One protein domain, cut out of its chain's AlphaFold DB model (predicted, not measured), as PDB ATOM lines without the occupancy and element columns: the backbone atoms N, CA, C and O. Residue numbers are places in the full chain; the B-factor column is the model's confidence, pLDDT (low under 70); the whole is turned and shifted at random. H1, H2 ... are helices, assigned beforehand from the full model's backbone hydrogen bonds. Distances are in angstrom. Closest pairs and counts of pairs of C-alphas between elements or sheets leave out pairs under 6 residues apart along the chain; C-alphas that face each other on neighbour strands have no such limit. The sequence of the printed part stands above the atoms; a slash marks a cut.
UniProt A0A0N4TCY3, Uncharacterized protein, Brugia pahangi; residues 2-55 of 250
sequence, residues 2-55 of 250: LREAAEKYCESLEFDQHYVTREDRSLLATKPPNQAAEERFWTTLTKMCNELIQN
ATOM      1  N   LEU A   2     -17.072  41.702  39.415       65.31
ATOM      2  CA  LEU A   2     -17.975  40.525  39.397       65.31
ATOM      3  C   LEU A   2     -17.543  39.405  40.363       65.31
ATOM      4  O   LEU A   2     -18.374  38.851  41.072       65.31
ATOM      5  N   ARG A   3     -16.233  39.139  40.436       69.25
ATOM      6  CA  ARG A   3     -15.643  38.197  41.399       69.25
ATOM      7  C   ARG A   3     -15.943  38.598  42.844       69.25
ATOM      8  O   ARG A   3     -16.500  37.808  43.584       69.25
ATOM      9  N   GLU A   4     -15.662  39.847  43.200       75.38
ATOM     10  CA  GLU A   4     -15.913  40.378  44.548       75.38
ATOM     11  C   GLU A   4     -17.406  40.388  44.903       75.38
ATOM     12  O   GLU A   4     -17.764  40.198  46.060       75.38
ATOM     13  N   ALA A   5     -18.292  40.618  43.927       78.50
ATOM     14  CA  ALA A   5     -19.734  40.543  44.141       78.50
ATOM     15  C   ALA A   5     -20.203  39.099  44.383       78.50
ATOM     16  O   ALA A   5     -21.049  38.881  45.247       78.50
ATOM     17  N   ALA A   6     -19.638  38.123  43.663       77.31
ATOM     18  CA  ALA A   6     -19.917  36.706  43.879       77.31
ATOM     19  C   ALA A   6     -19.366  36.218  45.229       77.31
ATOM     20  O   ALA A   6     -20.092  35.571  45.974       77.31
ATOM     21  N   GLU A   7     -18.134  36.595  45.581       79.56
ATOM     22  CA  GLU A   7     -17.514  36.267  46.872       79.56
ATOM     23  C   GLU A   7     -18.330  36.851  48.041       79.56
ATOM     24  O   GLU A   7     -18.703  36.118  48.951       79.56
ATOM     25  N   LYS A   8     -18.738  38.126  47.964       82.12
ATOM     26  CA  LYS A   8     -19.629  38.740  48.971       82.12
ATOM     27  C   LYS A   8     -21.004  38.083  49.050       82.12
ATOM     28  O   LYS A   8     -21.605  38.062  50.120       82.12
ATOM     29  N   TYR A   9     -21.530  37.593  47.930       80.75
ATOM     30  CA  TYR A   9     -22.796  36.872  47.923       80.75
ATOM     31  C   TYR A   9     -22.662  35.514  48.616       80.75
ATOM     32  O   TYR A   9     -23.526  35.183  49.419       80.75
ATOM     33  N   CYS A  10     -21.575  34.770  48.393       79.75
ATOM     34  CA  CYS A  10     -21.319  33.502  49.089       79.75
ATOM     35  C   CYS A  10     -21.224  33.657  50.619       79.75
ATOM     36  O   CYS A  10     -21.530  32.721  51.347       79.75
ATOM     37  N   GLU A  11     -20.849  34.840  51.109       80.44
ATOM     38  CA  GLU A  11     -20.789  35.169  52.542       80.44
ATOM     39  C   GLU A  11     -22.128  35.679  53.122       80.44
ATOM     40  O   GLU A  11     -22.208  36.022  54.303       80.44
ATOM     41  N   SER A  12     -23.182  35.773  52.304       82.69
ATOM     42  CA  SER A  12     -24.459  36.386  52.684       82.69
ATOM     43  C   SER A  12     -25.460  35.398  53.293       82.69
ATOM     44  O   SER A  12     -25.458  34.201  53.003       82.69
ATOM     45  N   LEU A  13     -26.394  35.913  54.098       80.44
ATOM     46  CA  LEU A  13     -27.490  35.114  54.665       80.44
ATOM     47  C   LEU A  13     -28.446  34.602  53.579       80.44
ATOM     48  O   LEU A  13     -29.079  33.558  53.733       80.44
ATOM     49  N   GLU A  14     -28.564  35.342  52.481       82.31
ATOM     50  CA  GLU A  14     -29.350  34.976  51.311       82.31
ATOM     51  C   GLU A  14     -28.773  33.731  50.628       82.31
ATOM     52  O   GLU A  14     -29.526  32.863  50.185       82.31
ATOM     53  N   PHE A  15     -27.448  33.592  50.575       83.25
ATOM     54  CA  PHE A  15     -26.800  32.400  50.030       83.25
ATOM     55  C   PHE A  15     -27.125  31.147  50.848       83.25
ATOM     56  O   PHE A  15     -27.516  30.124  50.277       83.25
ATOM     57  N   ASP A  16     -27.078  31.254  52.177       79.12
ATOM     58  CA  ASP A  16     -27.444  30.161  53.083       79.12
ATOM     59  C   ASP A  16     -28.899  29.707  52.915       79.12
ATOM     60  O   ASP A  16     -29.217  28.540  53.144       79.12
ATOM     61  N   GLN A  17     -29.797  30.614  52.533       81.31
ATOM     62  CA  GLN A  17     -31.204  30.290  52.284       81.31
ATOM     63  C   GLN A  17     -31.413  29.583  50.944       81.31
ATOM     64  O   GLN A  17     -32.297  28.733  50.835       81.31
ATOM     65  N   HIS A  18     -30.620  29.922  49.929       82.31
ATOM     66  CA  HIS A  18     -30.785  29.385  48.580       82.31
ATOM     67  C   HIS A  18     -30.024  28.077  48.344       82.31
ATOM     68  O   HIS A  18     -30.501  27.232  47.587       82.31
ATOM     69  N   TYR A  19     -28.853  27.908  48.965       79.75
ATOM     70  CA  TYR A  19     -27.914  26.846  48.591       79.75
ATOM     71  C   TYR A  19     -27.548  25.878  49.713       79.75
ATOM     72  O   TYR A  19     -26.985  24.831  49.399       79.75
ATOM     73  N   VAL A  20     -27.873  26.155  50.982       79.38
ATOM     74  CA  VAL A  20     -27.672  25.201  52.090       79.38
ATOM     75  C   VAL A  20     -28.971  24.432  52.335       79.38
ATOM     76  O   VAL A  20     -29.973  24.998  52.772       79.38
ATOM     77  N   THR A  21     -28.967  23.124  52.084       79.31
ATOM     78  CA  THR A  21     -30.105  22.246  52.362       79.31
ATOM     79  C   THR A  21     -30.088  21.769  53.809       79.31
ATOM     80  O   THR A  21     -29.119  21.897  54.564       79.31
ATOM     81  N   ARG A  22     -31.214  21.190  54.231       73.81
ATOM     82  CA  ARG A  22     -31.340  20.587  55.558       73.81
ATOM     83  C   ARG A  22     -30.387  19.401  55.747       73.81
ATOM     84  O   ARG A  22     -29.989  19.143  56.880       73.81
ATOM     85  N   GLU A  23     -30.027  18.701  54.671       72.62
ATOM     86  CA  GLU A  23     -29.099  17.568  54.728       72.62
ATOM     87  C   GLU A  23     -27.664  18.012  54.998       72.62
ATOM     88  O   GLU A  23     -26.978  17.342  55.763       72.62
ATOM     89  N   ASP A  24     -27.219  19.157  54.473       68.00
ATOM     90  CA  ASP A  24     -25.840  19.611  54.720       68.00
ATOM     91  C   ASP A  24     -25.645  20.140  56.147       68.00
ATOM     92  O   ASP A  24     -24.529  20.186  56.657       68.00
ATOM     93  N   ARG A  25     -26.742  20.511  56.819       69.06
ATOM     94  CA  ARG A  25     -26.759  20.870  58.248       69.06
ATOM     95  C   ARG A  25     -26.851  19.645  59.167       69.06
ATOM     96  O   ARG A  25     -26.897  19.798  60.387       69.06
ATOM     97  N   SER A  26     -26.924  18.437  58.604       70.19
ATOM     98  CA  SER A  26     -26.971  17.191  59.365       70.19
ATOM     99  C   SER A  26     -25.604  16.850  59.954       70.19
ATOM    100  O   SER A  26     -24.582  16.963  59.289       70.19
ATOM    101  N   LEU A  27     -25.587  16.311  61.175       59.69
ATOM    102  CA  LEU A  27     -24.375  15.766  61.805       59.69
ATOM    103  C   LEU A  27     -23.819  14.524  61.079       59.69
ATOM    104  O   LEU A  27     -22.707  14.095  61.367       59.69
ATOM    105  N   LEU A  28     -24.599  13.944  60.160       59.97
ATOM    106  CA  LEU A  28     -24.204  12.830  59.294       59.97
ATOM    107  C   LEU A  28     -23.673  13.297  57.926       59.97
ATOM    108  O   LEU A  28     -23.374  12.459  57.076       59.97
ATOM    109  N   ALA A  29     -23.596  14.611  57.683       59.28
ATOM    110  CA  ALA A  29     -23.093  15.146  56.427       59.28
ATOM    111  C   ALA A  29     -21.603  14.814  56.257       59.28
ATOM    112  O   ALA A  29     -20.782  15.041  57.143       59.28
ATOM    113  N   THR A  30     -21.253  14.273  55.092       60.19
ATOM    114  CA  THR A  30     -19.879  13.890  54.733       60.19
ATOM    115  C   THR A  30     -19.019  15.073  54.291       60.19
ATOM    116  O   THR A  30     -17.795  14.954  54.269       60.19
ATOM    117  N   LYS A  31     -19.634  16.213  53.955       60.31
ATOM    118  CA  LYS A  31     -18.962  17.473  53.612       60.31
ATOM    119  C   LYS A  31     -19.443  18.600  54.535       60.31
ATOM    120  O   LYS A  31     -20.608  18.586  54.935       60.31
ATOM    121  N   PRO A  32     -18.591  19.596  54.843       62.56
ATOM    122  CA  PRO A  32     -19.026  20.804  55.532       62.56
ATOM    123  C   PRO A  32     -20.148  21.501  54.741       62.56
ATOM    124  O   PRO A  32     -20.042  21.582  53.512       62.56
ATOM    125  N   PRO A  33     -21.177  22.057  55.407       60.47
ATOM    126  CA  PRO A  33     -22.326  22.680  54.746       60.47
ATOM    127  C   PRO A  33     -21.942  23.760  53.732       60.47
ATOM    128  O   PRO A  33     -22.530  23.827  52.654       60.47
ATOM    129  N   ASN A  34     -20.899  24.536  54.030       67.44
ATOM    130  CA  ASN A  34     -20.428  25.604  53.149       67.44
ATOM    131  C   ASN A  34     -19.829  25.061  51.842       67.44
ATOM    132  O   ASN A  34     -20.073  25.631  50.788       67.44
ATOM    133  N   GLN A  35     -19.127  23.921  51.867       73.06
ATOM    134  CA  GLN A  35     -18.525  23.353  50.651       73.06
ATOM    135  C   GLN A  35     -19.572  22.757  49.703       73.06
ATOM    136  O   GLN A  35     -19.493  22.955  48.494       73.06
ATOM    137  N   ALA A  36     -20.576  22.051  50.233       76.50
ATOM    138  CA  ALA A  36     -21.651  21.490  49.410       76.50
ATOM    139  C   ALA A  36     -22.546  22.590  48.803       76.50
ATOM    140  O   ALA A  36     -22.974  22.491  47.650       76.50
ATOM    141  N   ALA A  37     -22.801  23.662  49.562       78.75
ATOM    142  CA  ALA A  37     -23.540  24.825  49.084       78.75
ATOM    143  C   ALA A  37     -22.769  25.607  48.008       78.75
ATOM    144  O   ALA A  37     -23.352  25.943  46.977       78.75
ATOM    145  N   GLU A  38     -21.462  25.825  48.191       80.88
ATOM    146  CA  GLU A  38     -20.591  26.443  47.182       80.88
ATOM    147  C   GLU A  38     -20.537  25.626  45.888       80.88
ATOM    148  O   GLU A  38     -20.716  26.189  44.806       80.88
ATOM    149  N   GLU A  39     -20.366  24.302  45.968       82.88
ATOM    150  CA  GLU A  39     -20.399  23.426  44.788       82.88
ATOM    151  C   GLU A  39     -21.726  23.572  44.020       82.88
ATOM    152  O   GLU A  39     -21.718  23.717  42.792       82.88
ATOM    153  N   ARG A  40     -22.871  23.596  44.721       85.12
ATOM    154  CA  ARG A  40     -24.192  23.792  44.093       85.12
ATOM    155  C   ARG A  40     -24.347  25.175  43.471       85.12
ATOM    156  O   ARG A  40     -24.879  25.269  42.362       85.12
ATOM    157  N   PHE A  41     -23.882  26.225  44.140       86.50
ATOM    158  CA  PHE A  41     -23.904  27.583  43.604       86.50
ATOM    159  C   PHE A  41     -23.099  27.688  42.310       86.50
ATOM    160  O   PHE A  41     -23.651  28.086  41.284       86.50
ATOM    161  N   TRP A  42     -21.833  27.263  42.317       85.50
ATOM    162  CA  TRP A  42     -20.976  27.344  41.134       85.50
ATOM    163  C   TRP A  42     -21.484  26.464  39.992       85.50
ATOM    164  O   TRP A  42     -21.440  26.883  38.833       85.50
ATOM    165  N   THR A  43     -22.038  25.289  40.303       86.50
ATOM    166  CA  THR A  43     -22.683  24.424  39.304       86.50
ATOM    167  C   THR A  43     -23.898  25.111  38.677       86.50
ATOM    168  O   THR A  43     -24.038  25.120  37.455       86.50
ATOM    169  N   THR A  44     -24.752  25.735  39.493       86.12
ATOM    170  CA  THR A  44     -25.953  26.447  39.026       86.12
ATOM    171  C   THR A  44     -25.583  27.665  38.189       86.12
ATOM    172  O   THR A  44     -26.105  27.832  37.090       86.12
ATOM    173  N   LEU A  45     -24.633  28.477  38.657       84.44
ATOM    174  CA  LEU A  45     -24.139  29.638  37.923       84.44
ATOM    175  C   LEU A  45     -23.535  29.224  36.577       84.44
ATOM    176  O   LEU A  45     -23.857  29.816  35.552       84.44
ATOM    177  N   THR A  46     -22.713  28.173  36.563       85.19
ATOM    178  CA  THR A  46     -22.131  27.629  35.328       85.19
ATOM    179  C   THR A  46     -23.219  27.153  34.370       85.19
ATOM    180  O   THR A  46     -23.171  27.474  33.186       85.19
ATOM    181  N   LYS A  47     -24.236  26.443  34.875       84.81
ATOM    182  CA  LYS A  47     -25.386  26.007  34.079       84.81
ATOM    183  C   LYS A  47     -26.129  27.194  33.469       84.81
ATOM    184  O   LYS A  47     -26.359  27.186  32.269       84.81
ATOM    185  N   MET A  48     -26.431  28.226  34.255       82.44
ATOM    186  CA  MET A  48     -27.104  29.436  33.769       82.44
ATOM    187  C   MET A  48     -26.265  30.187  32.731       82.44
ATOM    188  O   MET A  48     -26.795  30.629  31.717       82.44
ATOM    189  N   CYS A  49     -24.952  30.310  32.941       81.50
ATOM    190  CA  CYS A  49     -24.044  30.891  31.953       81.50
ATOM    191  C   CYS A  49     -24.035  30.075  30.655       81.50
ATOM    192  O   CYS A  49     -24.115  30.651  29.575       81.50
ATOM    193  N   ASN A  50     -23.988  28.744  30.748       79.31
ATOM    194  CA  ASN A  50     -24.053  27.867  29.582       79.31
ATOM    195  C   ASN A  50     -25.398  27.985  28.864       79.31
ATOM    196  O   ASN A  50     -25.409  28.094  27.645       79.31
ATOM    197  N   GLU A  51     -26.512  28.041  29.593       80.06
ATOM    198  CA  GLU A  51     -27.844  28.287  29.031       80.06
ATOM    199  C   GLU A  51     -27.913  29.659  28.347       80.06
ATOM    200  O   GLU A  51     -28.484  29.769  27.271       80.06
ATOM    201  N   LEU A  52     -27.279  30.700  28.893       73.94
ATOM    202  CA  LEU A  52     -27.174  32.012  28.241       73.94
ATOM    203  C   LEU A  52     -26.295  31.991  26.981       73.94
ATOM    204  O   LEU A  52     -26.603  32.693  26.023       73.94
ATOM    205  N   ILE A  53     -25.221  31.197  26.969       71.69
ATOM    206  CA  ILE A  53     -24.346  31.015  25.800       71.69
ATOM    207  C   ILE A  53     -25.045  30.195  24.703       71.69
ATOM    208  O   ILE A  53     -24.831  30.459  23.519       71.69
ATOM    209  N   GLN A  54     -25.831  29.190  25.104       66.94
ATOM    210  CA  GLN A  54     -26.549  28.256  24.231       66.94
ATOM    211  C   GLN A  54     -27.893  28.793  23.752       66.94
ATOM    212  O   GLN A  54     -28.339  28.393  22.680       66.94
ATOM    213  N   ASN A  55     -28.536  29.679  24.516       69.88
ATOM    214  CA  ASN A  55     -29.725  30.386  24.067       69.88
ATOM    215  C   ASN A  55     -29.372  31.081  22.759       69.88
ATOM    216  O   ASN A  55     -28.496  31.948  22.720       69.88
TER     217      ASN A  55
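What this domain is: This is residues 2 to 55 of the 250 residues of an uncharacterized protein of Brugia pahangi (UniProt A0A0N4TCY3). Look first for one long helix, H3, which makes the longest axis; the short helix H2 stands across its earlier part, and H1 forms a corner with H2 at the end of H2 away from H3. The far part of H3, residues 45 to 54, sticks out at one end, and loop residues 26 to 31 stick out at the other. The printed part has 54 residues with three named helices, H1, H2 and H3 in chain order, and no named strand; its class is all helix. It is loose, with a radius of gyration of the C-alphas of 12.6 A, and elongated, spanning 40 by 22 by 15 A.

How they stand to each other: Begin with H3, residues 33 to 54, which touches H2, residues 13 to 19, with residues 37 to 41 alone. Their closest C-alphas, those of Tyr 19 and Ala 37, are 4.8 A apart, and their lines are only just about perpendicular, at 70.3 degrees. Next find H1, residues 2 to 10, close to H2 but not clearly touching it: the closest C-alphas, those of Tyr 9 and Phe 15, are 6.4 A apart, and the lines are about perpendicular at 89 degrees. H1 is also close to H3 but not clearly touching it, with the closest C-alphas, those of Cys 10 and Glu 38, 7.3 A apart. These two run opposite ways at a steep tilt of 40 degrees. In H1, H2 and H3 every backbone O i to N i+4 pair is within hydrogen-bond range.

Where its parts are: Find C-alpha 33 at (-22.326, 22.680, 54.746); from there H3 runs 31.3 A to C-alpha 54 at (-26.549, 28.256, 24.231). H1 starts at C-alpha 2, (-17.975, 40.525, 39.397), and measures 12.4 A; H2 measures 10.3 A.

The domain as a whole: The C-alphas of Leu 27 and Asn 55 are the two farthest apart, at 40.8 A. The printed part has no cut; the link from H1 to H2 is tight, and that from H2 to H3, residues 20 to 32, is long. The mean pLDDT of the printed part is 76.0, and the model's confidence is under 70 at residues 2 to 3, 24 to 25, 27 to 34 and 54 to 55.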